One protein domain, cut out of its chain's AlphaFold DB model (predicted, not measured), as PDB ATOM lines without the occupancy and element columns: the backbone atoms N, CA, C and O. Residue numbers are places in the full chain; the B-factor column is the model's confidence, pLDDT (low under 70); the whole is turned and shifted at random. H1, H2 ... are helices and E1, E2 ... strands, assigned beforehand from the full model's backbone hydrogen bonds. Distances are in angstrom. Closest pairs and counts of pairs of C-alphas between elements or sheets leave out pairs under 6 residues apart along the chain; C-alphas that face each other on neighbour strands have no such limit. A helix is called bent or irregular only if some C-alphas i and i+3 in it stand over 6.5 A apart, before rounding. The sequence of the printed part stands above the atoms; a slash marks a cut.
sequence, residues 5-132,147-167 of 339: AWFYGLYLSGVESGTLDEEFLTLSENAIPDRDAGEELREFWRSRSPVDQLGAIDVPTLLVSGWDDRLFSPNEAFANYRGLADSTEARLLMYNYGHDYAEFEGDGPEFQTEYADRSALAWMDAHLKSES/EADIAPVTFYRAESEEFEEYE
ATOM      1  N   ALA A   5      47.011 -10.551 136.427       57.66
ATOM      2  CA  ALA A   5      47.932 -11.291 135.561       57.66
ATOM      3  C   ALA A   5      47.784 -10.955 134.062       57.66
ATOM      4  O   ALA A   5      48.767 -10.746 133.352       57.66
ATOM      5  N   TRP A   6      46.550 -10.818 133.574       59.25
ATOM      6  CA  TRP A   6      46.292 -10.554 132.157       59.25
ATOM      7  C   TRP A   6      46.515  -9.107 131.736       59.25
ATOM      8  O   TRP A   6      46.768  -8.856 130.558       59.25
ATOM      9  N   PHE A   7      46.457  -8.153 132.670       60.41
ATOM     10  CA  PHE A   7      46.659  -6.742 132.352       60.41
ATOM     11  C   PHE A   7      48.023  -6.515 131.697       60.41
ATOM     12  O   PHE A   7      48.104  -5.835 130.678       60.41
ATOM     13  N   TYR A   8      49.088  -7.123 132.229       57.78
ATOM     14  CA  TYR A   8      50.429  -6.970 131.665       57.78
ATOM     15  C   TYR A   8      50.571  -7.668 130.306       57.78
ATOM     16  O   TYR A   8      51.123  -7.084 129.373       57.78
ATOM     17  N   GLY A   9      50.021  -8.879 130.163       59.19
ATOM     18  CA  GLY A   9      49.990  -9.605 128.892       59.19
ATOM     19  C   GLY A   9      49.280  -8.816 127.788       59.19
ATOM     20  O   GLY A   9      49.858  -8.608 126.723       59.19
ATOM     21  N   LEU A  10      48.079  -8.303 128.069       64.62
ATOM     22  CA  LEU A  10      47.300  -7.469 127.149       64.62
ATOM     23  C   LEU A  10      47.936  -6.096 126.910       64.62
ATOM     24  O   LEU A  10      47.862  -5.577 125.803       64.62
ATOM     25  N   TYR A  11      48.593  -5.507 127.908       60.06
ATOM     26  CA  TYR A  11      49.349  -4.267 127.735       60.06
ATOM     27  C   TYR A  11      50.523  -4.452 126.764       60.06
ATOM     28  O   TYR A  11      50.774  -3.589 125.925       60.06
ATOM     29  N   LEU A  12      51.238  -5.579 126.853       58.66
ATOM     30  CA  LEU A  12      52.356  -5.894 125.963       58.66
ATOM     31  C   LEU A  12      51.902  -6.313 124.559       58.66
ATOM     32  O   LEU A  12      52.541  -5.924 123.579       58.66
ATOM     33  N   SER A  13      50.839  -7.114 124.448       55.06
ATOM     34  CA  SER A  13      50.357  -7.669 123.175       55.06
ATOM     35  C   SER A  13      49.383  -6.743 122.438       55.06
ATOM     36  O   SER A  13      49.396  -6.697 121.211       55.06
ATOM     37  N   GLY A  14      48.595  -5.953 123.168       51.47
ATOM     38  CA  GLY A  14      47.568  -5.035 122.666       51.47
ATOM     39  C   GLY A  14      48.098  -3.713 122.107       51.47
ATOM     40  O   GLY A  14      47.321  -2.789 121.862       51.47
ATOM     41  N   VAL A  15      49.408  -3.589 121.873       55.31
ATOM     42  CA  VAL A  15      50.009  -2.430 121.195       55.31
ATOM     43  C   VAL A  15      49.740  -2.520 119.686       55.31
ATOM     44  O   VAL A  15      50.652  -2.641 118.874       55.31
ATOM     45  N   GLU A  16      48.471  -2.469 119.288       52.78
ATOM     46  CA  GLU A  16      48.073  -2.578 117.880       52.78
ATOM     47  C   GLU A  16      48.365  -1.275 117.106       52.78
ATOM     48  O   GLU A  16      48.704  -1.296 115.924       52.78
ATOM     49  N   SER A  17      48.315  -0.120 117.784       56.53
ATOM     50  CA  SER A  17      48.472   1.211 117.167       56.53
ATOM     51  C   SER A  17      49.669   2.025 117.682       56.53
ATOM     52  O   SER A  17      49.912   3.142 117.218       56.53
ATOM     53  N   GLY A  18      50.420   1.508 118.661       57.31
ATOM     54  CA  GLY A  18      51.523   2.233 119.306       57.31
ATOM     55  C   GLY A  18      51.107   3.463 120.127       57.31
ATOM     56  O   GLY A  18      51.983   4.123 120.683       57.31
ATOM     57  N   THR A  19      49.810   3.784 120.215       69.31
ATOM     58  CA  THR A  19      49.295   4.923 120.988       69.31
ATOM     59  C   THR A  19      48.213   4.429 121.938       69.31
ATOM     60  O   THR A  19      47.124   4.063 121.509       69.31
ATOM     61  N   LEU A  20      48.540   4.391 123.227       72.25
ATOM     62  CA  LEU A  20      47.588   4.063 124.284       72.25
ATOM     63  C   LEU A  20      46.696   5.275 124.574       72.25
ATOM     64  O   LEU A  20      47.120   6.420 124.415       72.25
ATOM     65  N   ASP A  21      45.463   5.013 124.999       82.62
ATOM     66  CA  ASP A  21      44.518   6.046 125.416       82.62
ATOM     67  C   ASP A  21      45.041   6.748 126.691       82.62
ATOM     68  O   ASP A  21      45.267   6.110 127.722       82.62
ATOM     69  N   GLU A  22      45.301   8.059 126.608       87.06
ATOM     70  CA  GLU A  22      45.887   8.837 127.715       87.06
ATOM     71  C   GLU A  22      44.954   8.923 128.934       87.06
ATOM     72  O   GLU A  22      45.430   9.000 130.070       87.06
ATOM     73  N   GLU A  23      43.635   8.898 128.715       89.19
ATOM     74  CA  GLU A  23      42.640   8.888 129.789       89.19
ATOM     75  C   GLU A  23      42.693   7.546 130.522       89.19
ATOM     76  O   GLU A  23      42.820   7.530 131.746       89.19
ATOM     77  N   PHE A  24      42.714   6.429 129.789       86.69
ATOM     78  CA  PHE A  24      42.886   5.098 130.372       86.69
ATOM     79  C   PHE A  24      44.172   4.984 131.189       86.69
ATOM     80  O   PHE A  24      44.137   4.479 132.311       86.69
ATOM     81  N   LEU A  25      45.297   5.451 130.639       85.19
ATOM     82  CA  LEU A  25      46.582   5.424 131.334       85.19
ATOM     83  C   LEU A  25      46.525   6.234 132.625       85.19
ATOM     84  O   LEU A  25      46.887   5.719 133.674       85.19
ATOM     85  N   THR A  26      46.002   7.460 132.570       88.50
ATOM     86  CA  THR A  26      45.886   8.330 133.749       88.50
ATOM     87  C   THR A  26      44.988   7.706 134.818       88.50
ATOM     88  O   THR A  26      45.347   7.675 135.995       88.50
ATOM     89  N   LEU A  27      43.821   7.189 134.426       88.81
ATOM     90  CA  LEU A  27      42.894   6.529 135.345       88.81
ATOM     91  C   LEU A  27      43.514   5.262 135.952       88.81
ATOM     92  O   LEU A  27      43.378   5.031 137.151       88.81
ATOM     93  N   SER A  28      44.243   4.476 135.157       83.06
ATOM     94  CA  SER A  28      44.914   3.258 135.624       83.06
ATOM     95  C   SER A  28      46.093   3.564 136.549       83.06
ATOM     96  O   SER A  28      46.218   2.938 137.597       83.06
ATOM     97  N   GLU A  29      46.927   4.555 136.223       83.94
ATOM     98  CA  GLU A  29      48.038   5.011 137.073       83.94
ATOM     99  C   GLU A  29      47.554   5.473 138.454       83.94
ATOM    100  O   GLU A  29      48.237   5.235 139.448       83.94
ATOM    101  N   ASN A  30      46.367   6.085 138.530       84.19
ATOM    102  CA  ASN A  30      45.744   6.465 139.798       84.19
ATOM    103  C   ASN A  30      45.162   5.264 140.560       84.19
ATOM    104  O   ASN A  30      45.206   5.251 141.785       84.19
ATOM    105  N   ALA A  31      44.622   4.270 139.851       80.88
ATOM    106  CA  ALA A  31      43.984   3.097 140.448       80.88
ATOM    107  C   ALA A  31      44.981   2.065 141.003       80.88
ATOM    108  O   ALA A  31      44.695   1.388 141.993       80.88
ATOM    109  N   ILE A  32      46.150   1.922 140.368       75.75
ATOM    110  CA  ILE A  32      47.144   0.888 140.701       75.75
ATOM    111  C   ILE A  32      47.632   0.968 142.161       75.75
ATOM    112  O   ILE A  32      47.604  -0.069 142.826       75.75
ATOM    113  N   PRO A  33      48.068   2.131 142.693       76.38
ATOM    114  CA  PRO A  33      48.602   2.211 144.055       76.38
ATOM    115  C   PRO A  33      47.612   1.762 145.131       76.38
ATOM    116  O   PRO A  33      48.020   1.124 146.099       76.38
ATOM    117  N   ASP A  34      46.330   2.072 144.936       71.88
ATOM    118  CA  ASP A  34      45.266   1.795 145.902       71.88
ATOM    119  C   ASP A  34      44.530   0.477 145.611       71.88
ATOM    120  O   ASP A  34      43.650   0.078 146.374       71.88
ATOM    121  N   ARG A  35      44.888  -0.220 144.519       72.50
ATOM    122  CA  ARG A  35      44.234  -1.461 144.060       72.50
ATOM    123  C   ARG A  35      42.713  -1.304 143.917       72.50
ATOM    124  O   ARG A  35      41.952  -2.265 144.060       72.50
ATOM    125  N   ASP A  36      42.267  -0.091 143.607       74.75
ATOM    126  CA  ASP A  36      40.865   0.264 143.431       74.75
ATOM    127  C   ASP A  36      40.700   1.071 142.149       74.75
ATOM    128  O   ASP A  36      41.303   2.121 141.961       74.75
ATOM    129  N   ALA A  37      39.830   0.586 141.269       79.19
ATOM    130  CA  ALA A  37      39.478   1.297 140.051       79.19
ATOM    131  C   ALA A  37      38.756   2.630 140.336       79.19
ATOM    132  O   ALA A  37      38.755   3.531 139.501       79.19
ATOM    133  N   GLY A  38      38.110   2.778 141.496       81.50
ATOM    134  CA  GLY A  38      37.258   3.934 141.767       81.50
ATOM    135  C   GLY A  38      36.067   4.019 140.801       81.50
ATOM    136  O   GLY A  38      35.785   3.101 140.030       81.50
ATOM    137  N   GLU A  39      35.298   5.104 140.864       88.44
ATOM    138  CA  GLU A  39      34.093   5.264 140.034       88.44
ATOM    139  C   GLU A  39      34.420   5.658 138.586       88.44
ATOM    140  O   GLU A  39      33.813   5.124 137.660       88.44
ATOM    141  N   GLU A  40      35.414   6.527 138.380       90.19
ATOM    142  CA  GLU A  40      35.767   7.062 137.058       90.19
ATOM    143  C   GLU A  40      36.315   5.984 136.111       90.19
ATOM    144  O   GLU A  40      35.836   5.863 134.985       90.19
ATOM    145  N   LEU A  41      37.251   5.136 136.562       88.12
ATOM    146  CA  LEU A  41      37.761   4.036 135.731       88.12
ATOM    147  C   LEU A  41      36.695   2.957 135.498       88.12
ATOM    148  O   LEU A  41      36.611   2.393 134.407       88.12
ATOM    149  N   ARG A  42      35.824   2.694 136.485       88.06
ATOM    150  CA  ARG A  42      34.675   1.792 136.293       88.06
ATOM    151  C   ARG A  42      33.729   2.322 135.222       88.06
ATOM    152  O   ARG A  42      33.261   1.538 134.403       88.06
ATOM    153  N   GLU A  43      33.457   3.622 135.202       90.12
ATOM    154  CA  GLU A  43      32.625   4.245 134.170       90.12
ATOM    155  C   GLU A  43      33.309   4.244 132.797       90.12
ATOM    156  O   GLU A  43      32.677   3.952 131.776       90.12
ATOM    157  N   PHE A  44      34.627   4.467 132.766       89.81
ATOM    158  CA  PHE A  44      35.437   4.321 131.560       89.81
ATOM    159  C   PHE A  44      35.284   2.920 130.945       89.81
ATOM    160  O   PHE A  44      35.080   2.810 129.734       89.81
ATOM    161  N   TRP A  45      35.320   1.856 131.759       88.94
ATOM    162  CA  TRP A  45      35.080   0.487 131.290       88.94
ATOM    163  C   TRP A  45      33.624   0.231 130.902       88.94
ATOM    164  O   TRP A  45      33.388  -0.346 129.846       88.94
ATOM    165  N   ARG A  46      32.643   0.679 131.702       87.62
ATOM    166  CA  ARG A  46      31.211   0.495 131.392       87.62
ATOM    167  C   ARG A  46      30.839   1.083 130.039       87.62
ATOM    168  O   ARG A  46      30.241   0.388 129.232       87.62
ATOM    169  N   SER A  47      31.273   2.310 129.756       88.12
ATOM    170  CA  SER A  47      31.002   2.982 128.474       88.12
ATOM    171  C   SER A  47      31.590   2.271 127.246       88.12
ATOM    172  O   SER A  47      31.217   2.589 126.118       88.12
ATOM    173  N   ARG A  48      32.506   1.318 127.453       87.38
ATOM    174  CA  ARG A  48      33.145   0.495 126.415       87.38
ATOM    175  C   ARG A  48      32.729  -0.976 126.491       87.38
ATOM    176  O   ARG A  48      33.224  -1.783 125.710       87.38
ATOM    177  N   SER A  49      31.843  -1.331 127.420       86.06
ATOM    178  CA  SER A  49      31.326  -2.687 127.542       86.06
ATOM    179  C   SER A  49      30.389  -2.998 126.369       86.06
ATOM    180  O   SER A  49      29.535  -2.170 126.039       86.06
ATOM    181  N   PRO A  50      30.490  -4.188 125.753       82.56
ATOM    182  CA  PRO A  50      29.557  -4.597 124.710       82.56
ATOM    183  C   PRO A  50      28.139  -4.829 125.247       82.56
ATOM    184  O   PRO A  50      27.201  -4.789 124.460       82.56
ATOM    185  N   VAL A  51      27.961  -5.016 126.563       83.06
ATOM    186  CA  VAL A  51      26.672  -5.359 127.195       83.06
ATOM    187  C   VAL A  51      25.566  -4.361 126.839       83.06
ATOM    188  O   VAL A  51      24.464  -4.772 126.484       83.06
ATOM    189  N   ASP A  52      25.868  -3.060 126.844       82.62
ATOM    190  CA  ASP A  52      24.893  -2.015 126.495       82.62
ATOM    191  C   ASP A  52      24.619  -1.922 124.980       82.62
ATOM    192  O   ASP A  52      23.703  -1.216 124.553       82.62
ATOM    193  N   GLN A  53      25.411  -2.619 124.159       86.06
ATOM    194  CA  GLN A  53      25.317  -2.624 122.698       86.06
ATOM    195  C   GLN A  53      24.702  -3.911 122.138       86.06
ATOM    196  O   GLN A  53      24.266  -3.891 120.990       86.06
ATOM    197  N   LEU A  54      24.626  -5.005 122.913       87.56
ATOM    198  CA  LEU A  54      24.179  -6.317 122.414       87.56
ATOM    199  C   LEU A  54      22.808  -6.244 121.728       87.56
ATOM    200  O   LEU A  54      22.657  -6.706 120.603       87.56
ATOM    201  N   GLY A  55      21.839  -5.553 122.336       84.88
ATOM    202  CA  GLY A  55      20.495  -5.404 121.764       84.88
ATOM    203  C   GLY A  55      20.410  -4.530 120.503       84.88
ATOM    204  O   GLY A  55      19.343  -4.445 119.898       84.88
ATOM    205  N   ALA A  56      21.494  -3.852 120.114       89.31
ATOM    206  CA  ALA A  56      21.589  -3.102 118.862       89.31
ATOM    207  C   ALA A  56      22.224  -3.918 117.724       89.31
ATOM    208  O   ALA A  56      22.283  -3.426 116.597       89.31
ATOM    209  N   ILE A  57      22.710  -5.130 118.007       92.00
ATOM    210  CA  ILE A  57      23.317  -6.021 117.019       92.00
ATOM    211  C   ILE A  57      22.200  -6.801 116.317       92.00
ATOM    212  O   ILE A  57      21.479  -7.580 116.939       92.00
ATOM    213  N   ASP A  58      22.081  -6.581 115.008       93.00
ATOM    214  CA  ASP A  58      21.115  -7.199 114.089       93.00
ATOM    215  C   ASP A  58      21.789  -8.122 113.053       93.00
ATOM    216  O   ASP A  58      21.205  -8.467 112.026       93.00
ATOM    217  N   VAL A  59      23.038  -8.513 113.319       93.94
ATOM    218  CA  VAL A  59      23.851  -9.379 112.455       93.94
ATOM    219  C   VAL A  59      23.853 -10.802 113.021       93.94
ATOM    220  O   VAL A  59      24.083 -10.954 114.227       93.94
ATOM    221  N   PRO A  60      23.623 -11.850 112.205       95.25
ATOM    222  CA  PRO A  60      23.773 -13.231 112.650       95.25
ATOM    223  C   PRO A  60      25.151 -13.456 113.282       95.25
ATOM    224  O   PRO A  60      26.178 -13.106 112.694       95.25
ATOM    225  N   THR A  61      25.184 -14.038 114.481       95.44
ATOM    226  CA  THR A  61      26.415 -14.228 115.255       95.44
ATOM    227  C   THR A  61      26.601 -15.677 115.713       95.44
ATOM    228  O   THR A  61      25.804 -16.200 116.489       95.44
ATOM    229  N   LEU A  62      27.721 -16.288 115.318       96.44
ATOM    230  CA  LEU A  62      28.249 -17.509 115.931       96.44
ATOM    231  C   LEU A  62      29.296 -17.134 116.988       96.44
ATOM    232  O   LEU A  62      30.316 -16.519 116.674       96.44
ATOM    233  N   LEU A  63      29.040 -17.512 118.237       95.81
ATOM    234  CA  LEU A  63      29.976 -17.406 119.350       95.81
ATOM    235  C   LEU A  63      30.712 -18.736 119.504       95.81
ATOM    236  O   LEU A  63      30.081 -19.764 119.722       95.81
ATOM    237  N   VAL A  64      32.039 -18.702 119.429       94.88
ATOM    238  CA  VAL A  64      32.909 -19.854 119.697       94.88
ATOM    239  C   VAL A  64      33.754 -19.515 120.917       94.88
ATOM    240  O   VAL A  64      34.419 -18.478 120.931       94.88
ATOM    241  N   SER A  65      33.695 -20.338 121.959       93.19
ATOM    242  CA  SER A  65      34.404 -20.086 123.216       93.19
ATOM    243  C   SER A  65      34.820 -21.384 123.907       93.19
ATOM    244  O   SER A  65      34.419 -22.476 123.508       93.19
ATOM    245  N   GLY A  66      35.675 -21.263 124.918       90.75
ATOM    246  CA  GLY A  66      36.324 -22.381 125.578       90.75
ATOM    247  C   GLY A  66      35.898 -22.534 127.036       90.75
ATOM    248  O   GLY A  66      35.823 -21.548 127.767       90.75
ATOM    249  N   TRP A  67      35.644 -23.767 127.475       90.94
ATOM    250  CA  TRP A  67      35.356 -24.086 128.877       90.94
ATOM    251  C   TRP A  67      36.541 -23.811 129.800       90.94
ATOM    252  O   TRP A  67      36.326 -23.442 130.950       90.94
ATOM    253  N   ASP A  68      37.768 -23.940 129.293       85.75
ATOM    254  CA  ASP A  68      39.011 -23.766 130.051       85.75
ATOM    255  C   ASP A  68      39.550 -22.322 129.946       85.75
ATOM    256  O   ASP A  68      40.651 -22.007 130.393       85.75
ATOM    257  N   ASP A  69      38.789 -21.394 129.355       84.31
ATOM    258  CA  ASP A  69      39.245 -20.025 129.125       84.31
ATOM    259  C   ASP A  69      39.256 -19.182 130.410       84.31
ATOM    260  O   ASP A  69      38.238 -18.671 130.881       84.31
ATOM    261  N   ARG A  70      40.444 -18.981 130.986       79.50
ATOM    262  CA  ARG A  70      40.618 -18.149 132.188       79.50
ATOM    263  C   ARG A  70      40.653 -16.643 131.894       79.50
ATOM    264  O   ARG A  70      40.435 -15.829 132.804       79.50
ATOM    265  N   LEU A  71      40.877 -16.232 130.642       77.88
ATOM    266  CA  LEU A  71      40.898 -14.823 130.240       77.88
ATOM    267  C   LEU A  71      39.481 -14.325 129.931       77.88
ATOM    268  O   LEU A  71      38.997 -13.406 130.605       77.88
ATOM    269  N   PHE A  72      38.807 -14.973 128.986       84.25
ATOM    270  CA  PHE A  72      37.433 -14.705 128.567       84.25
ATOM    271  C   PHE A  72      36.542 -15.857 129.018       84.25
ATOM    272  O   PHE A  72      36.288 -16.794 128.272       84.25
ATOM    273  N   SER A  73      36.093 -15.795 130.270       88.81
ATOM    274  CA  SER A  73      35.434 -16.939 130.892       88.81
ATOM    275  C   SER A  73      34.144 -17.357 130.179       88.81
ATOM    276  O   SER A  73      33.464 -16.507 129.589       88.81
ATOM    277  N   PRO A  74      33.723 -18.627 130.338       92.06
ATOM    278  CA  PRO A  74      32.426 -19.114 129.863       92.06
ATOM    279  C   PRO A  74      31.242 -18.204 130.230       92.06
ATOM    280  O   PRO A  74      30.282 -18.071 129.473       92.06
ATOM    281  N   ASN A  75      31.320 -17.507 131.370       92.62
ATOM    282  CA  ASN A  75      30.320 -16.532 131.805       92.62
ATOM    283  C   ASN A  75      30.083 -15.425 130.767       92.62
ATOM    284  O   ASN A  75      28.930 -15.071 130.522       92.62
ATOM    285  N   GLU A  76      31.148 -14.885 130.169       90.81
ATOM    286  CA  GLU A  76      31.061 -13.815 129.171       90.81
ATOM    287  C   GLU A  76      30.471 -14.345 127.861       90.81
ATOM    288  O   GLU A  76      29.605 -13.701 127.268       90.81
ATOM    289  N   ALA A  77      30.856 -15.557 127.445       92.69
ATOM    290  CA  ALA A  77      30.261 -16.223 126.287       92.69
ATOM    291  C   ALA A  77      28.748 -16.418 126.471       92.69
ATOM    292  O   ALA A  77      27.958 -16.089 125.584       92.69
ATOM    293  N   PHE A  78      28.320 -16.862 127.657       92.94
ATOM    294  CA  PHE A  78      26.901 -17.047 127.963       92.94
ATOM    295  C   PHE A  78      26.145 -15.728 128.080       92.94
ATOM    296  O   PHE A  78      24.982 -15.656 127.682       92.94
ATOM    297  N   ALA A  79      26.765 -14.690 128.643       91.06
ATOM    298  CA  ALA A  79      26.167 -13.363 128.720       91.06
ATOM    299  C   ALA A  79      25.957 -12.773 127.319       91.06
ATOM    300  O   ALA A  79      24.864 -12.288 127.024       91.06
ATOM    301  N   ASN A  80      26.958 -12.893 126.443       92.50
ATOM    302  CA  ASN A  80      26.871 -12.458 125.052       92.50
ATOM    303  C   ASN A  80      25.800 -13.238 124.286       92.50
ATOM    304  O   ASN A  80      24.950 -12.621 123.652       92.50
ATOM    305  N   TYR A  81      25.782 -14.570 124.403       94.06
ATOM    306  CA  TYR A  81      24.764 -15.403 123.758       94.06
ATOM    307  C   TYR A  81      23.353 -14.994 124.189       94.06
ATOM    308  O   TYR A  81      22.516 -14.688 123.345       94.06
ATOM    309  N   ARG A  82      23.102 -14.893 125.502       91.19
ATOM    310  CA  ARG A  82      21.794 -14.472 126.032       91.19
ATOM    311  C   ARG A  82      21.400 -13.070 125.573       91.19
ATOM    312  O   ARG A  82      20.232 -12.842 125.290       91.19
ATOM    313  N   GLY A  83      22.349 -12.135 125.517       91.25
ATOM    314  CA  GLY A  83      22.077 -10.765 125.085       91.25
ATOM    315  C   GLY A  83      21.806 -10.621 123.585       91.25
ATOM    316  O   GLY A  83      21.172  -9.644 123.195       91.25
ATOM    317  N   LEU A  84      22.261 -11.574 122.765       93.31
ATOM    318  CA  LEU A  84      22.058 -11.599 121.311       93.31
ATOM    319  C   LEU A  84      20.857 -12.445 120.881       93.31
ATOM    320  O   LEU A  84      20.217 -12.116 119.887       93.31
ATOM    321  N   ALA A  85      20.539 -13.515 121.615       89.88
ATOM    322  CA  ALA A  85      19.533 -14.505 121.217       89.88
ATOM    323  C   ALA A  85      18.123 -13.917 121.007       89.88
ATOM    324  O   ALA A  85      17.342 -14.463 120.233       89.88
ATOM    325  N   ASP A  86      17.806 -12.793 121.659       87.62
ATOM    326  CA  ASP A  86      16.529 -12.087 121.484       87.62
ATOM    327  C   ASP A  86      16.528 -11.094 120.300       87.62
ATOM    328  O   ASP A  86      15.455 -10.681 119.848       87.62
ATOM    329  N   SER A  87      17.700 -10.652 119.821       89.62
ATOM    330  CA  SER A  87      17.829  -9.581 118.817       89.62
ATOM    331  C   SER A  87      18.218 -10.076 117.427       89.62
ATOM    332  O   SER A  87      17.870  -9.434 116.435       89.62
ATOM    333  N   THR A  88      18.931 -11.194 117.344       93.81
ATOM    334  CA  THR A  88      19.475 -11.737 116.101       93.81
ATOM    335  C   THR A  88      19.584 -13.257 116.177       93.81
ATOM    336  O   THR A  88      19.442 -13.861 117.239       93.81
ATOM    337  N   GLU A  89      19.851 -13.884 115.039       94.69
ATOM    338  CA  GLU A  89      20.224 -15.288 115.010       94.69
ATOM    339  C   GLU A  89      21.568 -15.476 115.730       94.69
ATOM    340  O   GLU A  89      22.606 -14.989 115.275       94.69
ATOM    341  N   ALA A  90      21.534 -16.156 116.875       95.19
ATOM    342  CA  ALA A  90      22.708 -16.439 117.687       95.19
ATOM    343  C   ALA A  90      22.927 -17.950 117.808       95.19
ATOM    344  O   ALA A  90      21.977 -18.710 118.019       95.19
ATOM    345  N   ARG A  91      24.185 -18.378 117.700       96.81
ATOM    346  CA  ARG A  91      24.647 -19.745 117.975       96.81
ATOM    347  C   ARG A  91      25.797 -19.695 118.971       96.81
ATOM    348  O   ARG A  91      26.601 -18.762 118.923       96.81
ATOM    349  N   LEU A  92      25.876 -20.670 119.868       97.00
ATOM    350  CA  LEU A  92      26.965 -20.794 120.836       97.00
ATOM    351  C   LEU A  92      27.612 -22.170 120.726       97.00
ATOM    352  O   LEU A  92      26.943 -23.169 120.940       97.00
ATOM    353  N   LEU A  93      28.917 -22.201 120.483       96.38
ATOM    354  CA  LEU A  93      29.743 -23.401 120.484       96.38
ATOM    355  C   LEU A  93      30.775 -23.294 121.613       96.38
ATOM    356  O   LEU A  93      31.623 -22.398 121.597       96.38
ATOM    357  N   MET A  94      30.708 -24.209 122.581       95.25
ATOM    358  CA  MET A  94      31.702 -24.351 123.650       95.25
ATOM    359  C   MET A  94      32.530 -25.623 123.465       95.25
ATOM    360  O   MET A  94      31.973 -26.676 123.163       95.25
ATOM    361  N   TYR A  95      33.842 -25.552 123.686       91.81
ATOM    362  CA  TYR A  95      34.757 -26.700 123.607       91.81
ATOM    363  C   TYR A  95      35.871 -26.624 124.666       91.81
ATOM    364  O   TYR A  95      35.971 -25.627 125.379       91.81
ATOM    365  N   ASN A  96      36.689 -27.668 124.831       87.62
ATOM    366  CA  ASN A  96      37.754 -27.702 125.847       87.62
ATOM    367  C   ASN A  96      39.026 -27.015 125.330       87.62
ATOM    368  O   ASN A  96      39.950 -27.654 124.821       87.62
ATOM    369  N   TYR A  97      39.025 -25.686 125.405       80.56
ATOM    370  CA  TYR A  97      40.147 -24.826 125.039       80.56
ATOM    371  C   TYR A  97      40.161 -23.568 125.913       80.56
ATOM    372  O   TYR A  97      39.170 -23.249 126.570       80.56
ATOM    373  N   GLY A  98      41.272 -22.834 125.909       77.44
ATOM    374  CA  GLY A  98      41.438 -21.615 126.697       77.44
ATOM    375  C   GLY A  98      42.597 -20.751 126.203       77.44
ATOM    376  O   GLY A  98      43.328 -21.130 125.291       77.44
ATOM    377  N   HIS A  99      42.755 -19.571 126.801       74.44
ATOM    378  CA  HIS A  99      43.773 -18.589 126.403       74.44
ATOM    379  C   HIS A  99      45.118 -18.737 127.121       74.44
ATOM    380  O   HIS A  99      45.988 -17.882 126.955       74.44
ATOM    381  N   ASP A 100      45.307 -19.782 127.918       64.44
ATOM    382  CA  ASP A 100      46.492 -19.918 128.752       64.44
ATOM    383  C   ASP A 100      47.775 -20.049 127.927       64.44
ATOM    384  O   ASP A 100      47.932 -20.931 127.092       64.44
ATOM    385  N   TYR A 101      48.708 -19.122 128.161       49.31
ATOM    386  CA  TYR A 101      50.006 -19.072 127.481       49.31
ATOM    387  C   TYR A 101      51.005 -20.124 127.985       49.31
ATOM    388  O   TYR A 101      52.135 -20.167 127.490       49.31
ATOM    389  N   ALA A 102      50.630 -20.923 128.989       45.97
ATOM    390  CA  ALA A 102      51.408 -22.088 129.372       45.97
ATOM    391  C   ALA A 102      51.322 -23.086 128.217       45.97
ATOM    392  O   ALA A 102      50.233 -23.368 127.726       45.97
ATOM    393  N   GLU A 103      52.488 -23.511 127.729       40.41
ATOM    394  CA  GLU A 103      52.634 -24.429 126.605       40.41
ATOM    395  C   GLU A 103      51.572 -25.522 126.692       40.41
ATOM    396  O   GLU A 103      51.556 -26.286 127.654       40.41
ATOM    397  N   PHE A 104      50.687 -25.592 125.693       41.28
ATOM    398  CA  PHE A 104      49.889 -26.786 125.480       41.28
ATOM    399  C   PHE A 104      50.884 -27.957 125.399       41.28
ATOM    400  O   PHE A 104      51.570 -28.132 124.386       41.28
ATOM    401  N   GLU A 105      51.040 -28.723 126.481       36.34
ATOM    402  CA  GLU A 105      51.736 -30.005 126.451       36.34
ATOM    403  C   GLU A 105      50.834 -30.982 125.687       36.34
ATOM    404  O   GLU A 105      50.132 -31.813 126.255       36.34
ATOM    405  N   GLY A 106      50.825 -30.838 124.364       47.44
ATOM    406  CA  GLY A 106      50.022 -31.629 123.442       47.44
ATOM    407  C   GLY A 106      49.246 -30.763 122.459       47.44
ATOM    408  O   GLY A 106      48.822 -29.656 122.776       47.44
ATOM    409  N   ASP A 107      49.040 -31.283 121.252       47.72
ATOM    410  CA  ASP A 107      47.979 -30.772 120.393       47.72
ATOM    411  C   ASP A 107      46.668 -30.984 121.171       47.72
ATOM    412  O   ASP A 107      46.263 -32.129 121.393       47.72
ATOM    413  N   GLY A 108      46.031 -29.902 121.645       52.81
ATOM    414  CA  GLY A 108      44.635 -29.966 122.088       52.81
ATOM    415  C   GLY A 108      43.835 -30.730 121.030       52.81
ATOM    416  O   GLY A 108      44.191 -30.648 119.850       52.81
ATOM    417  N   PRO A 109      42.841 -31.542 121.417       63.50
ATOM    418  CA  PRO A 109      42.334 -32.613 120.570       63.50
ATOM    419  C   PRO A 109      41.978 -32.074 119.184       63.50
ATOM    420  O   PRO A 109      41.032 -31.304 119.046       63.50
ATOM    421  N   GLU A 110      42.760 -32.464 118.168       73.81
ATOM    422  CA  GLU A 110      42.719 -31.907 116.803       73.81
ATOM    423  C   GLU A 110      41.283 -31.861 116.253       73.81
ATOM    424  O   GLU A 110      40.900 -30.918 115.566       73.81
ATOM    425  N   PHE A 111      40.453 -32.829 116.655       83.81
ATOM    426  CA  PHE A 111      39.050 -32.912 116.270       83.81
ATOM    427  C   PHE A 111      38.161 -31.783 116.820       83.81
ATOM    428  O   PHE A 111      37.215 -31.401 116.136       83.81
ATOM    429  N   GLN A 112      38.409 -31.250 118.025       87.06
ATOM    430  CA  GLN A 112      37.582 -30.173 118.589       87.06
ATOM    431  C   GLN A 112      37.834 -28.863 117.854       87.06
ATOM    432  O   GLN A 112      36.889 -28.182 117.461       87.06
ATOM    433  N   THR A 113      39.107 -28.557 117.595       85.19
ATOM    434  CA  THR A 113      39.499 -27.415 116.764       85.19
ATOM    435  C   THR A 113      38.971 -27.578 115.340       85.19
ATOM    436  O   THR A 113      38.394 -26.642 114.798       85.19
ATOM    437  N   GLU A 114      39.064 -28.778 114.751       87.31
ATOM    438  CA  GLU A 114      38.494 -29.055 113.427       87.31
ATOM    439  C   GLU A 114      36.968 -28.862 113.401       87.31
ATOM    440  O   GLU A 114      36.427 -28.320 112.435       87.31
ATOM    441  N   TYR A 115      36.255 -29.286 114.449       90.06
ATOM    442  CA  TYR A 115      34.812 -29.089 114.564       90.06
ATOM    443  C   TYR A 115      34.458 -27.600 114.658       90.06
ATOM    444  O   TYR A 115      33.564 -27.139 113.943       90.06
ATOM    445  N   ALA A 116      35.177 -26.833 115.482       90.25
ATOM    446  CA  ALA A 116      34.995 -25.388 115.598       90.25
ATOM    447  C   ALA A 116      35.278 -24.667 114.266       90.25
ATOM    448  O   ALA A 116      34.460 -23.860 113.821       90.25
ATOM    449  N   ASP A 117      36.371 -25.016 113.578       90.19
ATOM    450  CA  ASP A 117      36.728 -24.466 112.265       90.19
ATOM    451  C   ASP A 117      35.664 -24.784 111.208       90.19
ATOM    452  O   ASP A 117      35.242 -23.909 110.445       90.19
ATOM    453  N   ARG A 118      35.185 -26.033 111.168       90.81
ATOM    454  CA  ARG A 118      34.128 -26.458 110.244       90.81
ATOM    455  C   ARG A 118      32.822 -25.717 110.513       90.81
ATOM    456  O   ARG A 118      32.181 -25.281 109.560       90.81
ATOM    457  N   SER A 119      32.465 -25.538 111.782       92.50
ATOM    458  CA  SER A 119      31.276 -24.789 112.199       92.50
ATOM    459  C   SER A 119      31.380 -23.318 111.794       92.50
ATOM    460  O   SER A 119      30.450 -22.764 111.214       92.50
ATOM    461  N   ALA A 120      32.543 -22.694 111.993       92.56
ATOM    462  CA  ALA A 120      32.787 -21.323 111.557       92.56
ATOM    463  C   ALA A 120      32.675 -21.168 110.031       92.56
ATOM    464  O   ALA A 120      32.067 -20.213 109.552       92.56
ATOM    465  N   LEU A 121      33.220 -22.110 109.255       91.62
ATOM    466  CA  LEU A 121      33.098 -22.098 107.795       91.62
ATOM    467  C   LEU A 121      31.651 -22.312 107.334       91.62
ATOM    468  O   LEU A 121      31.198 -21.582 106.458       91.62
ATOM    469  N   ALA A 122      30.923 -23.254 107.940       90.88
ATOM    470  CA  ALA A 122      29.514 -23.502 107.635       90.88
ATOM    471  C   ALA A 122      28.644 -22.266 107.919       90.88
ATOM    472  O   ALA A 122      27.815 -21.888 107.095       90.88
ATOM    473  N   TRP A 123      28.898 -21.580 109.035       93.94
ATOM    474  CA  TRP A 123      28.238 -20.323 109.383       93.94
ATOM    475  C   TRP A 123      28.493 -19.219 108.352       93.94
ATOM    476  O   TRP A 123      27.569 -18.562 107.869       93.94
ATOM    477  N   MET A 124      29.759 -19.020 107.978       92.44
ATOM    478  CA  MET A 124      30.126 -18.029 106.965       92.44
ATOM    479  C   MET A 124      29.516 -18.369 105.604       92.44
ATOM    480  O   MET A 124      29.058 -17.471 104.902       92.44
ATOM    481  N   ASP A 125      29.479 -19.649 105.239       89.62
ATOM    482  CA  ASP A 125      28.861 -20.116 104.005       89.62
ATOM    483  C   ASP A 125      27.361 -19.803 103.971       89.62
ATOM    484  O   ASP A 125      26.900 -19.235 102.980       89.62
ATOM    485  N   ALA A 126      26.633 -20.076 105.057       88.56
ATOM    486  CA  ALA A 126      25.199 -19.804 105.161       88.56
ATOM    487  C   ALA A 126      24.858 -18.304 105.065       88.56
ATOM    488  O   ALA A 126      23.849 -17.930 104.470       88.56
ATOM    489  N   HIS A 127      25.705 -17.423 105.608       90.75
ATOM    490  CA  HIS A 127      25.384 -15.992 105.710       90.75
ATOM    491  C   HIS A 127      26.092 -15.082 104.699       90.75
ATOM    492  O   HIS A 127      25.669 -13.934 104.523       90.75
ATOM    493  N   LEU A 128      27.163 -15.536 104.039       90.38
ATOM    494  CA  LEU A 128      27.953 -14.705 103.118       90.38
ATOM    495  C   LEU A 128      27.895 -15.155 101.655       90.38
ATOM    496  O   LEU A 128      28.145 -14.323 100.774       90.38
ATOM    497  N   LYS A 129      27.593 -16.428 101.356       85.94
ATOM    498  CA  LYS A 129      27.461 -16.887  99.963       85.94
ATOM    499  C   LYS A 129      26.150 -16.395  99.355       85.94
ATOM    500  O   LYS A 129      25.129 -16.263 100.021       85.94
ATOM    501  N   SER A 130      26.180 -16.077  98.062       65.19
ATOM    502  CA  SER A 130      24.983 -15.598  97.362       65.19
ATOM    503  C   SER A 130      24.072 -16.761  96.965       65.19
ATOM    504  O   SER A 130      24.568 -17.792  96.514       65.19
ATOM    505  N   GLU A 131      22.750 -16.555  96.986       60.25
ATOM    506  CA  GLU A 131      21.757 -17.544  96.516       60.25
ATOM    507  C   GLU A 131      22.061 -18.089  95.101       60.25
ATOM    508  O   GLU A 131      21.724 -19.224  94.779       60.25
ATOM    509  N   SER A 132      22.754 -17.314  94.253       53.22
ATOM    510  CA  SER A 132      23.094 -17.717  92.880       53.22
ATOM    511  C   SER A 132      24.174 -18.803  92.761       53.22
ATOM    512  O   SER A 132      24.319 -19.389  91.688       53.22
ATOM    513  N   GLU A 147      19.763 -22.309 106.732       51.78
ATOM    514  CA  GLU A 147      20.202 -22.252 108.125       51.78
ATOM    515  C   GLU A 147      21.535 -23.000 108.210       51.78
ATOM    516  O   GLU A 147      21.654 -24.116 107.699       51.78
ATOM    517  N   ALA A 148      22.571 -22.384 108.788       60.69
ATOM    518  CA  ALA A 148      23.755 -23.153 109.145       60.69
ATOM    519  C   ALA A 148      23.276 -24.299 110.048       60.69
ATOM    520  O   ALA A 148      22.606 -24.023 111.043       60.69
ATOM    521  N   ASP A 149      23.579 -25.549 109.685       76.56
ATOM    522  CA  ASP A 149      23.222 -26.760 110.445       76.56
ATOM    523  C   ASP A 149      24.056 -26.824 111.738       76.56
ATOM    524  O   ASP A 149      24.966 -27.632 111.903       76.56
ATOM    525  N   ILE A 150      23.844 -25.826 112.591       89.94
ATOM    526  CA  ILE A 150      24.503 -25.577 113.862       89.94
ATOM    527  C   ILE A 150      23.371 -25.299 114.840       89.94
ATOM    528  O   ILE A 150      22.626 -24.323 114.689       89.94
ATOM    529  N   ALA A 151      23.239 -26.160 115.843       94.31
ATOM    530  CA  ALA A 151      22.222 -26.017 116.873       94.31
ATOM    531  C   ALA A 151      22.381 -24.705 117.666       94.31
ATOM    532  O   ALA A 151      23.500 -24.197 117.796       94.31
ATOM    533  N   PRO A 152      21.293 -24.153 118.246       95.25
ATOM    534  CA  PRO A 152      21.332 -22.933 119.055       95.25
ATOM    535  C   PRO A 152      22.469 -22.902 120.078       95.25
ATOM    536  O   PRO A 152      23.124 -21.871 120.251       95.25
ATOM    537  N   VAL A 153      22.705 -24.039 120.728       95.88
ATOM    538  CA  VAL A 153      23.811 -24.271 121.645       95.88
ATOM    539  C   VAL A 153      24.447 -25.620 121.320       95.88
ATOM    540  O   VAL A 153      23.759 -26.627 121.207       95.88
ATOM    541  N   THR A 154      25.769 -25.651 121.234       96.12
ATOM    542  CA  THR A 154      26.565 -26.859 121.036       96.12
ATOM    543  C   THR A 154      27.673 -26.887 122.078       96.12
ATOM    544  O   THR A 154      28.448 -25.934 122.194       96.12
ATOM    545  N   PHE A 155      27.778 -27.972 122.837       95.19
ATOM    546  CA  PHE A 155      28.833 -28.156 123.828       95.19
ATOM    547  C   PHE A 155      29.652 -29.391 123.498       95.19
ATOM    548  O   PHE A 155      29.094 -30.454 123.256       95.19
ATOM    549  N   TYR A 156      30.974 -29.275 123.557       93.00
ATOM    550  CA  TYR A 156      31.803 -30.446 123.780       93.00
ATOM    551  C   TYR A 156      31.573 -30.964 125.198       93.00
ATOM    552  O   TYR A 156      31.566 -30.174 126.150       93.00
ATOM    553  N   ARG A 157      31.399 -32.275 125.322       91.50
ATOM    554  CA  ARG A 157      31.039 -32.952 126.563       91.50
ATOM    555  C   ARG A 157      32.143 -33.926 126.933       91.50
ATOM    556  O   ARG A 157      32.512 -34.794 126.143       91.50
ATOM    557  N   ALA A 158      32.709 -33.758 128.123       83.38
ATOM    558  CA  ALA A 158      33.838 -34.574 128.562       83.38
ATOM    559  C   ALA A 158      33.435 -36.037 128.802       83.38
ATOM    560  O   ALA A 158      34.248 -36.931 128.589       83.38
ATOM    561  N   GLU A 159      32.189 -36.276 129.219       87.12
ATOM    562  CA  GLU A 159      31.667 -37.619 129.498       87.12
ATOM    563  C   GLU A 159      31.473 -38.457 128.229       87.12
ATOM    564  O   GLU A 159      31.914 -39.607 128.175       87.12
ATOM    565  N   SER A 160      30.852 -37.879 127.198       89.88
ATOM    566  CA  SER A 160      30.594 -38.557 125.924       89.88
ATOM    567  C   SER A 160      31.761 -38.464 124.938       89.88
ATOM    568  O   SER A 160      31.802 -39.226 123.975       89.88
ATOM    569  N   GLU A 161      32.720 -37.566 125.182       88.94
ATOM    570  CA  GLU A 161      33.799 -37.194 124.256       88.94
ATOM    571  C   GLU A 161      33.284 -36.705 122.885       88.94
ATOM    572  O   GLU A 161      33.968 -36.806 121.862       88.94
ATOM    573  N   GLU A 162      32.073 -36.147 122.855       91.62
ATOM    574  CA  GLU A 162      31.371 -35.719 121.645       91.62
ATOM    575  C   GLU A 162      30.862 -34.271 121.760       91.62
ATOM    576  O   GLU A 162      30.825 -33.671 122.837       91.62
ATOM    577  N   PHE A 163      30.498 -33.683 120.616       93.25
ATOM    578  CA  PHE A 163      29.721 -32.446 120.589       93.25
ATOM    579  C   PHE A 163      28.241 -32.793 120.681       93.25
ATOM    580  O   PHE A 163      27.715 -33.514 119.833       93.25
ATOM    581  N   GLU A 164      27.578 -32.252 121.693       94.12
ATOM    582  CA  GLU A 164      26.147 -32.393 121.910       94.12
ATOM    583  C   GLU A 164      25.431 -31.073 121.636       94.12
ATOM    584  O   GLU A 164      25.953 -29.983 121.882       94.12
ATOM    585  N   GLU A 165      24.215 -31.189 121.117       94.50
ATOM    586  CA  GLU A 165      23.399 -30.081 120.640       94.50
ATOM    587  C   GLU A 165      22.195 -29.858 121.553       94.50
ATOM    588  O   GLU A 165      21.529 -30.799 121.989       94.50
ATOM    589  N   TYR A 166      21.896 -28.589 121.816       92.19
ATOM    590  CA  TYR A 166      20.830 -28.162 122.703       92.19
ATOM    591  C   TYR A 166      20.073 -26.978 122.098       92.19
ATOM    592  O   TYR A 166      20.639 -26.074 121.483       92.19
ATOM    593  N   GLU A 167      18.767 -26.952 122.349       91.38
ATOM    594  CA  GLU A 167      17.878 -25.864 121.923       91.38
ATOM    595  C   GLU A 167      18.118 -24.563 122.704       91.38
ATOM    596  O   GLU A 167      17.771 -23.472 122.255       91.38
TER     597      GLU A 167
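What this domain is: This is residues 5 to 132 and 147 to 167 of the 339 residues of the protein "PepX_C domain-containing protein" of Halobacteriales archaeon QH_8_64_26 (UniProt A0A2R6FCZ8). A four-stranded sheet has one helix along each face, H4 on one and H5 on the other, and a smaller lobe of three helices, H1, H2 and H3, lies away from this body beyond the stretch 47 to 60. In the small lobe H2 and H3 form a helical hairpin and H1 stands apart from both, while residues 12 to 19 and 102 to 107 stick out. The printed part has 149 residues with five named helices and four named strands, in the order H1 H2 H3 E1 H4 E2 H5 E3 E4, and its class is mixed, helices and strands. The sheet is mixed, in the order E1 E2 E3 E4, with E3 and E4 antiparallel and the other neighbours parallel. The whole is loose, with a radius of gyration of the C-alphas of 18.6 A and spans of 52 by 41 by 29 A.

How they stand to each other: E1, residues 61 to 66, and E2, residues 90 to 95, are parallel at 17 degrees, with N 63 and O 91 2.8 A apart, within hydrogen-bond range. E3, residues 153 to 157, is parallel to E2 at 7 degrees, with N 154 and O 92 2.8 A apart. E4, residues 162 to 166, forms an antiparallel hairpin with E3, with N 155 and O 164 2.9 A apart. H4, residues 74 to 85, is on the sheet over E1 and E2 at a height of 8.7 A and runs along the strands; its closest C-alphas to E2 are those of Leu 84 and Ala 90, 6.1 A. E1, H4 and E2 make a strand-helix-strand unit, two parallel neighbour strands with a helix between, and its crossover is right-handed. H5, residues 110 to 128, is on the opposite face at a height of 9.2 A, along the strands, over E2 and only just over E3, on which 3 of its C-alphas fall; its closest C-alphas to E2 are those of Gln 112 and Tyr 95, 6.7 A. These are three layers, helices on both faces of a sheet. H2, residues 22 to 34, and H3, residues 38 to 46, touch at a steep tilt of 44 degrees, opposite ways, their closest C-alphas those of Leu 27 and Leu 41, 5.7 A. H1, residues 5 to 13, is apart from both, and H1, H2 and H3 are not on the sheet. Every O i to N i+4 pair is within hydrogen-bond range in H4 and H5, against 4 of 5 in H1, 7 of 9 in H2 and 4 of 5 in H3.

Where its parts are: H5 is 26.5 A long, from C-alpha 110 at (42.719, -31.907, 116.803) to C-alpha 128 at (27.953, -14.705, 103.118). H2 is 19.5 A long and only just irregular, with C-alphas 30 and 33 6.7 A apart. E2 is 16.9 A long, E1 16.5 A and H4 16.2 A. H1 begins at C-alpha 5, (47.932, -11.291, 135.561), and E4 ends at C-alpha 166, (20.830, -28.162, 122.703).

The domain as a whole: The two C-alphas farthest apart are those of Asp 34 and Ser 132, 60.7 A. Residues 133 to 146 are not printed, and C-alphas 132 and 147 are 16.2 A apart across the cut. The links H3 to E1 and E2 to H5 are long, 14 residues each. Mean pLDDT of the printed part is 81.7, and it is under 70 in residues 5 to 19, 100 to 109, 130 to 132 and 147 to 148.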